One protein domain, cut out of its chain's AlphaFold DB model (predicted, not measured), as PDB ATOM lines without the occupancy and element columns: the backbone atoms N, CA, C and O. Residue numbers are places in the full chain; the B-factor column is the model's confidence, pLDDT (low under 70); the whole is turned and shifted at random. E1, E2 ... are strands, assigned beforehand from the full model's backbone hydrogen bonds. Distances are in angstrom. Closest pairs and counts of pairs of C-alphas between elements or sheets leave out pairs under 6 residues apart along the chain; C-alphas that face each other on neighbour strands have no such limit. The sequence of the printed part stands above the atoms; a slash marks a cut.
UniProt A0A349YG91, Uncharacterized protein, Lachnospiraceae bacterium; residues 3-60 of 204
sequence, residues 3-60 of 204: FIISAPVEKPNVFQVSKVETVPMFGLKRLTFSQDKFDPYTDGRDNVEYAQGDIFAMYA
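Overview. This is residues 3 to 60 of the 204 residues of an uncharacterized protein of Lachnospiraceae bacterium (UniProt A0A349YG91). This domain has little regular structure: one long twisted hairpin of two strands, E1 and E2, is an arm reaching from a loose head of loops, and its turn, residues 23 to 28, sticks out free. Of 58 printed residues, 17 are in named elements, E1 then E2, antiparallel; the class is all strand, with no named helix. The whole is only just loose, close to extended, with a radius of gyration of the C-alphas of 15.1 A and spans of 48 by 21 by 17 A.

Along the chain. Start at C-alpha 3, (-29.946, -26.848, -42.561). E1, residues 14 to 22, runs 23.7 A from C-alpha 14 at (-24.463, -24.996, -42.628). E2, residues 29 to 36, runs 21.1 A to C-alpha 36 at (-21.004, -28.284, -41.518).

Arrangement. E1 and E2 form a hairpin over a short link of 6 residues, antiparallel at 156 degrees. Look at N 16 and O 34, 2.9 A apart, and N 30 and O 21, 2.8 A, both within hydrogen-bond range. Residues 3 to 4 pair antiparallel with residues 14 to 15 of E1, and residues 44 to 45 with 58 to 59.

Size, cuts and confidence. The C-alphas farthest apart, Pro 24 and Ala 51, are 48.0 A apart. The printed part has no cut; residues 37 to 60 hold no named element. Mean pLDDT of the printed part is 74.3, with residues 6 to 11, 25 to 27, 41 and 45 to 57 under 70.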
ATOM      1  N   PHE A   3     -29.199 -28.079 -42.318       84.31
ATOM      2  CA  PHE A   3     -29.946 -26.848 -42.561       84.31
ATOM      3  C   PHE A   3     -28.979 -25.668 -42.655       84.31
ATOM      4  O   PHE A   3     -27.902 -25.676 -42.053       84.31
ATOM      5  N   ILE A   4     -29.360 -24.651 -43.424       83.31
ATOM      6  CA  ILE A   4     -28.503 -23.505 -43.735       83.31
ATOM      7  C   ILE A   4     -29.041 -22.273 -43.001       83.31
ATOM      8  O   ILE A   4     -30.181 -21.873 -43.214       83.31
ATOM      9  N   ILE A   5     -28.227 -21.670 -42.128       76.31
ATOM     10  CA  ILE A   5     -28.590 -20.477 -41.341       76.31
ATOM     11  C   ILE A   5     -27.592 -19.366 -41.645       76.31
ATOM     12  O   ILE A   5     -26.594 -19.258 -40.942       76.31
ATOM     13  N   SER A   6     -27.859 -18.554 -42.675       60.59
ATOM     14  CA  SER A   6     -27.310 -17.192 -42.876       60.59
ATOM     15  C   SER A   6     -27.366 -16.772 -44.356       60.59
ATOM     16  O   SER A   6     -26.325 -16.629 -44.999       60.59
ATOM     17  N   ALA A   7     -28.548 -16.564 -44.934       61.59
ATOM     18  CA  ALA A   7     -28.639 -15.772 -46.167       61.59
ATOM     19  C   ALA A   7     -28.673 -14.270 -45.806       61.59
ATOM     20  O   ALA A   7     -29.425 -13.930 -44.889       61.59
ATOM     21  N   PRO A   8     -27.912 -13.366 -46.471       60.34
ATOM     22  CA  PRO A   8     -26.994 -13.564 -47.598       60.34
ATOM     23  C   PRO A   8     -25.525 -13.254 -47.227       60.34
ATOM     24  O   PRO A   8     -25.120 -12.095 -47.149       60.34
ATOM     25  N   VAL A   9     -24.698 -14.286 -47.040       66.06
ATOM     26  CA  VAL A   9     -23.228 -14.150 -46.955       66.06
ATOM     27  C   VAL A   9     -22.550 -15.035 -48.001       66.06
ATOM     28  O   VAL A   9     -23.113 -16.044 -48.419       66.06
ATOM     29  N   GLU A  10     -21.331 -14.676 -48.416       63.66
ATOM     30  CA  GLU A  10     -20.574 -15.382 -49.468       63.66
ATOM     31  C   GLU A  10     -20.381 -16.880 -49.163       63.66
ATOM     32  O   GLU A  10     -20.434 -17.718 -50.063       63.66
ATOM     33  N   LYS A  11     -20.205 -17.224 -47.881       69.81
ATOM     34  CA  LYS A  11     -20.071 -18.600 -47.386       69.81
ATOM     35  C   LYS A  11     -21.166 -18.875 -46.352       69.81
ATOM     36  O   LYS A  11     -20.999 -18.466 -45.202       69.81
ATOM     37  N   PRO A  12     -22.282 -19.520 -46.739       77.50
ATOM     38  CA  PRO A  12     -23.373 -19.823 -45.822       77.50
ATOM     39  C   PRO A  12     -22.908 -20.704 -44.662       77.50
ATOM     40  O   PRO A  12     -22.114 -21.625 -44.864       77.50
ATOM     41  N   ASN A  13     -23.433 -20.464 -43.460       84.31
ATOM     42  CA  ASN A  13     -23.245 -21.403 -42.362       84.31
ATOM     43  C   ASN A  13     -24.223 -22.560 -42.525       84.31
ATOM     44  O   ASN A  13     -25.441 -22.362 -42.514       84.31
ATOM     45  N   VAL A  14     -23.680 -23.766 -42.646       85.56
ATOM     46  CA  VAL A  14     -24.463 -24.996 -42.628       85.56
ATOM     47  C   VAL A  14     -24.280 -25.664 -41.278       85.56
ATOM     48  O   VAL A  14     -23.204 -25.619 -40.681       85.56
ATOM     49  N   PHE A  15     -25.348 -26.267 -40.781       88.38
ATOM     50  CA  PHE A  15     -25.334 -27.045 -39.557       88.38
ATOM     51  C   PHE A  15     -25.988 -28.396 -39.808       88.38
ATOM     52  O   PHE A  15     -26.970 -28.499 -40.540       88.38
ATOM     53  N   GLN A  16     -25.468 -29.425 -39.153       88.56
ATOM     54  CA  GLN A  16     -26.048 -30.760 -39.134       88.56
ATOM     55  C   GLN A  16     -26.563 -31.060 -37.730       88.56
ATOM     56  O   GLN A  16     -25.891 -30.776 -36.736       88.56
ATOM     57  N   VAL A  17     -27.751 -31.660 -37.629       87.75
ATOM     58  CA  VAL A  17     -28.211 -32.222 -36.352       87.75
ATOM     59  C   VAL A  17     -27.360 -33.443 -36.026       87.75
ATOM     60  O   VAL A  17     -27.471 -34.468 -36.692       87.75
ATOM     61  N   SER A  18     -26.525 -33.339 -34.996       86.69
ATOM     62  CA  SER A  18     -25.641 -34.422 -34.557       86.69
ATOM     63  C   SER A  18     -26.259 -35.284 -33.459       86.69
ATOM     64  O   SER A  18     -25.855 -36.430 -33.269       86.69
ATOM     65  N   LYS A  19     -27.246 -34.757 -32.724       86.38
ATOM     66  CA  LYS A  19     -27.925 -35.494 -31.653       86.38
ATOM     67  C   LYS A  19     -29.338 -34.978 -31.414       86.38
ATOM     68  O   LYS A  19     -29.564 -33.769 -31.406       86.38
ATOM     69  N   VAL A  20     -30.263 -35.899 -31.154       88.75
ATOM     70  CA  VAL A  20     -31.638 -35.602 -30.730       88.75
ATOM     71  C   VAL A  20     -31.918 -36.347 -29.433       88.75
ATOM     72  O   VAL A  20     -31.897 -37.573 -29.402       88.75
ATOM     73  N   GLU A  21     -32.192 -35.617 -28.357       89.75
ATOM     74  CA  GLU A  21     -32.472 -36.197 -27.041       89.75
ATOM     75  C   GLU A  21     -33.847 -35.777 -26.538       89.75
ATOM     76  O   GLU A  21     -34.276 -34.637 -26.723       89.75
ATOM     77  N   THR A  22     -34.536 -36.694 -25.864       84.44
ATOM     78  CA  THR A  22     -35.770 -36.361 -25.146       84.44
ATOM     79  C   THR A  22     -35.398 -35.880 -23.755       84.44
ATOM     80  O   THR A  22     -34.731 -36.594 -23.008       84.44
ATOM     81  N   VAL A  23     -35.816 -34.669 -23.404       83.75
ATOM     82  CA  VAL A  23     -35.581 -34.123 -22.068       83.75
ATOM     83  C   VAL A  23     -36.631 -34.711 -21.108       83.75
ATOM     84  O   VAL A  23     -37.788 -34.846 -21.503       83.75
ATOM     85  N   PRO A  24     -36.275 -35.049 -19.850       76.31
ATOM     86  CA  PRO A  24     -37.196 -35.693 -18.904       76.31
ATOM     87  C   PRO A  24     -38.465 -34.891 -18.572       76.31
ATOM     88  O   PRO A  24     -39.433 -35.458 -18.078       76.31
ATOM     89  N   MET A  25     -38.481 -33.580 -18.836       65.44
ATOM     90  CA  MET A  25     -39.676 -32.750 -18.695       65.44
ATOM     91  C   MET A  25     -40.430 -32.670 -20.030       65.44
ATOM     92  O   MET A  25     -39.959 -32.048 -20.977       65.44
ATOM     93  N   PHE A  26     -41.589 -33.337 -20.065       57.12
ATOM     94  CA  PHE A  26     -42.691 -33.241 -21.034       57.12
ATOM     95  C   PHE A  26     -42.326 -32.816 -22.464       57.12
ATOM     96  O   PHE A  26     -42.352 -31.638 -22.806       57.12
ATOM     97  N   GLY A  27     -42.070 -33.799 -23.333       68.44
ATOM     98  CA  GLY A  27     -42.130 -33.637 -24.794       68.44
ATOM     99  C   GLY A  27     -41.055 -32.750 -25.433       68.44
ATOM    100  O   GLY A  27     -40.982 -32.692 -26.659       68.44
ATOM    101  N   LEU A  28     -40.196 -32.099 -24.646       81.94
ATOM    102  CA  LEU A  28     -39.123 -31.259 -25.160       81.94
ATOM    103  C   LEU A  28     -38.024 -32.113 -25.800       81.94
ATOM    104  O   LEU A  28     -37.517 -33.075 -25.212       81.94
ATOM    105  N   LYS A  29     -37.624 -31.722 -27.011       85.69
ATOM    106  CA  LYS A  29     -36.480 -32.293 -27.720       85.69
ATOM    107  C   LYS A  29     -35.298 -31.339 -27.619       85.69
ATOM    108  O   LYS A  29     -35.417 -30.157 -27.928       85.69
ATOM    109  N   ARG A  30     -34.152 -31.859 -27.189       87.12
ATOM    110  CA  ARG A  30     -32.868 -31.164 -27.249       87.12
ATOM    111  C   ARG A  30     -32.160 -31.588 -28.525       87.12
ATOM    112  O   ARG A  30     -31.901 -32.773 -28.713       87.12
ATOM    113  N   LEU A  31     -31.857 -30.616 -29.377       89.44
ATOM    114  CA  LEU A  31     -31.069 -30.813 -30.586       89.44
ATOM    115  C   LEU A  31     -29.646 -30.320 -30.329       89.44
ATOM    116  O   LEU A  31     -29.451 -29.226 -29.800       89.44
ATOM    117  N   THR A  32     -28.654 -31.132 -30.677       89.50
ATOM    118  CA  THR A  32     -27.254 -30.705 -30.766       89.50
ATOM    119  C   THR A  32     -26.902 -30.528 -32.230       89.50
ATOM    120  O   THR A  32     -27.255 -31.368 -33.060       89.50
ATOM    121  N   PHE A  33     -26.212 -29.434 -32.534       88.88
ATOM    122  CA  PHE A  33     -25.802 -29.094 -33.887       88.88
ATOM    123  C   PHE A  33     -24.281 -29.095 -33.983       88.88
ATOM    124  O   PHE A  33     -23.601 -28.552 -33.111       88.88
ATOM    125  N   SER A  34     -23.751 -29.691 -35.043       89.75
ATOM    126  CA  SER A  34     -22.366 -29.510 -35.473       89.75
ATOM    127  C   SER A  34     -22.327 -28.562 -36.664       89.75
ATOM    128  O   SER A  34     -23.241 -28.567 -37.489       89.75
ATOM    129  N   GLN A  35     -21.278 -27.745 -36.756       86.25
ATOM    130  CA  GLN A  35     -21.052 -26.935 -37.948       86.25
ATOM    131  C   GLN A  35     -20.656 -27.845 -39.112       86.25
ATOM    132  O   GLN A  35     -19.827 -28.740 -38.951       86.25
ATOM    133  N   ASP A  36     -21.248 -27.586 -40.267       86.31
ATOM    134  CA  ASP A  36     -21.004 -28.284 -41.518       86.31
ATOM    135  C   ASP A  36     -20.638 -27.273 -42.624       86.31
ATOM    136  O   ASP A  36     -20.634 -26.057 -42.407       86.31
ATOM    137  N   LYS A  37     -20.273 -27.761 -43.808       83.75
ATOM    138  CA  LYS A  37     -19.863 -26.946 -44.955       83.75
ATOM    139  C   LYS A  37     -20.982 -26.869 -45.979       83.75
ATOM    140  O   LYS A  37     -21.634 -27.869 -46.226       83.75
ATOM    141  N   PHE A  38     -21.147 -25.707 -46.603       80.56
ATOM    142  CA  PHE A  38     -21.970 -25.567 -47.803       80.56
ATOM    143  C   PHE A  38     -21.336 -26.343 -48.961       80.56
ATOM    144  O   PHE A  38     -20.164 -26.116 -49.277       80.56
ATOM    145  N   ASP A  39     -22.105 -27.236 -49.574       78.00
ATOM    146  CA  ASP A  39     -21.712 -27.975 -50.768       78.00
ATOM    147  C   ASP A  39     -22.454 -27.387 -51.979       78.00
ATOM    148  O   ASP A  39     -23.655 -27.589 -52.119       78.00
ATOM    149  N   PRO A  40     -21.765 -26.661 -52.878       71.94
ATOM    150  CA  PRO A  40     -22.407 -26.002 -54.015       71.94
ATOM    151  C   PRO A  40     -22.995 -26.970 -55.051       71.94
ATOM    152  O   PRO A  40     -23.636 -26.507 -55.992       71.94
ATOM    153  N   TYR A  41     -22.735 -28.273 -54.933       68.50
ATOM    154  CA  TYR A  41     -23.253 -29.278 -55.853       68.50
ATOM    155  C   TYR A  41     -24.531 -29.940 -55.334       68.50
ATOM    156  O   TYR A  41     -25.403 -30.248 -56.140       68.50
ATOM    157  N   THR A  42     -24.665 -30.140 -54.019       73.56
ATOM    158  CA  THR A  42     -25.851 -30.770 -53.406       73.56
ATOM    159  C   THR A  42     -26.792 -29.769 -52.743       73.56
ATOM    160  O   THR A  42     -28.000 -30.002 -52.721       73.56
ATOM    161  N   ASP A  43     -26.278 -28.642 -52.249       77.38
ATOM    162  CA  ASP A  43     -27.079 -27.583 -51.645       77.38
ATOM    163  C   ASP A  43     -27.619 -26.641 -52.734       77.38
ATOM    164  O   ASP A  43     -26.887 -26.098 -53.565       77.38
ATOM    165  N   GLY A  44     -28.933 -26.439 -52.730       71.56
ATOM    166  CA  GLY A  44     -29.644 -25.668 -53.739       71.56
ATOM    167  C   GLY A  44     -29.898 -24.218 -53.348       71.56
ATOM    168  O   GLY A  44     -29.972 -23.865 -52.169       71.56
ATOM    169  N   ARG A  45     -30.093 -23.375 -54.365       68.94
ATOM    170  CA  ARG A  45     -30.584 -21.997 -54.236       68.94
ATOM    171  C   ARG A  45     -31.778 -21.812 -55.159       68.94
ATOM    172  O   ARG A  45     -31.753 -22.318 -56.280       68.94
ATOM    173  N   ASP A  46     -32.791 -21.090 -54.700       66.25
ATOM    174  CA  ASP A  46     -33.888 -20.686 -55.573       66.25
ATOM    175  C   ASP A  46     -33.423 -19.567 -56.522       66.25
ATOM    176  O   ASP A  46     -32.992 -18.495 -56.094       66.25
ATOM    177  N   ASN A  47     -33.463 -19.841 -57.827       58.19
ATOM    178  CA  ASN A  47     -33.039 -18.901 -58.866       58.19
ATOM    179  C   ASN A  47     -34.176 -17.972 -59.322       58.19
ATOM    180  O   ASN A  47     -33.905 -16.993 -60.017       58.19
ATOM    181  N   VAL A  48     -35.435 -18.268 -58.969       52.62
ATOM    182  CA  VAL A  48     -36.604 -17.471 -59.374       52.62
ATOM    183  C   VAL A  48     -36.612 -16.133 -58.631       52.62
ATOM    184  O   VAL A  48     -36.831 -15.085 -59.238       52.62
ATOM    185  N   GLU A  49     -36.252 -16.149 -57.348       51.84
ATOM    186  CA  GLU A  49     -36.218 -14.961 -56.485       51.84
ATOM    187  C   GLU A  49     -34.982 -14.069 -56.736       51.84
ATOM    188  O   GLU A  49     -35.010 -12.868 -56.456       51.84
ATOM    189  N   TYR A  50     -33.927 -14.600 -57.380       51.25
ATOM    190  CA  TYR A  50     -32.741 -13.824 -57.791       51.25
ATOM    191  C   TYR A  50     -33.098 -12.692 -58.768       51.25
ATOM    192  O   TYR A  50     -32.487 -11.625 -58.743       51.25
ATOM    193  N   ALA A  51     -34.111 -12.904 -59.615       53.84
ATOM    194  CA  ALA A  51     -34.582 -11.901 -60.566       53.84
ATOM    195  C   ALA A  51     -35.379 -10.760 -59.904       53.84
ATOM    196  O   ALA A  51     -35.566  -9.712 -60.522       53.84
ATOM    197  N   GLN A  52     -35.855 -10.955 -58.669       59.84
ATOM    198  CA  GLN A  52     -36.768 -10.040 -57.972       59.84
ATOM    199  C   GLN A  52     -36.128  -9.312 -56.781       59.84
ATOM    200  O   GLN A  52     -36.717  -8.360 -56.279       59.84
ATOM    201  N   GLY A  53     -34.900  -9.673 -56.393       53.59
ATOM    202  CA  GLY A  53     -34.117  -8.930 -55.399       53.59
ATOM    203  C   GLY A  53     -34.530  -9.162 -53.942       53.59
ATOM    204  O   GLY A  53     -34.065  -8.422 -53.077       53.59
ATOM    205  N   ASP A  54     -35.351 -10.180 -53.675       53.28
ATOM    206  CA  ASP A  54     -35.829 -10.544 -52.338       53.28
ATOM    207  C   ASP A  54     -35.254 -11.890 -51.842       53.28
ATOM    208  O   ASP A  54     -34.598 -12.630 -52.572       53.28
ATOM    209  N   ILE A  55     -35.432 -12.115 -50.536       54.03
ATOM    210  CA  ILE A  55     -34.800 -13.101 -49.638       54.03
ATOM    211  C   ILE A  55     -34.492 -14.462 -50.288       54.03
ATOM    212  O   ILE A  55     -35.384 -15.211 -50.638       54.03
ATOM    213  N   PHE A  56     -33.207 -14.826 -50.306       64.19
ATOM    214  CA  PHE A  56     -32.681 -16.079 -50.858       64.19
ATOM    215  C   PHE A  56     -33.148 -17.330 -50.087       64.19
ATOM    216  O   PHE A  56     -32.623 -17.619 -49.004       64.19
ATOM    217  N   ALA A  57     -34.044 -18.136 -50.660       68.44
ATOM    218  CA  ALA A  57     -34.265 -19.503 -50.189       68.44
ATOM    219  C   ALA A  57     -33.070 -20.407 -50.563       68.44
ATOM    220  O   ALA A  57     -32.716 -20.571 -51.735       68.44
ATOM    221  N   MET A  58     -32.425 -20.997 -49.551       76.69
ATOM    222  CA  MET A  58     -31.383 -22.012 -49.723       76.69
ATOM    223  C   MET A  58     -31.843 -23.323 -49.102       76.69
ATOM    224  O   MET A  58     -32.394 -23.339 -48.000       76.69
ATOM    225  N   TYR A  59     -31.555 -24.421 -49.785       78.69
ATOM    226  CA  TYR A  59     -31.991 -25.754 -49.403       78.69
ATOM    227  C   TYR A  59     -30.756 -26.626 -49.201       78.69
ATOM    228  O   TYR A  59     -29.984 -26.828 -50.137       78.69
ATOM    229  N   ALA A  60     -30.551 -27.118 -47.979       80.38
ATOM    230  CA  ALA A  60     -29.540 -28.144 -47.751       80.38
ATOM    231  C   ALA A  60     -29.990 -29.447 -48.415       80.38
ATOM    232  O   ALA A  60     -31.179 -29.768 -48.364       80.38
TER     233      ALA A  60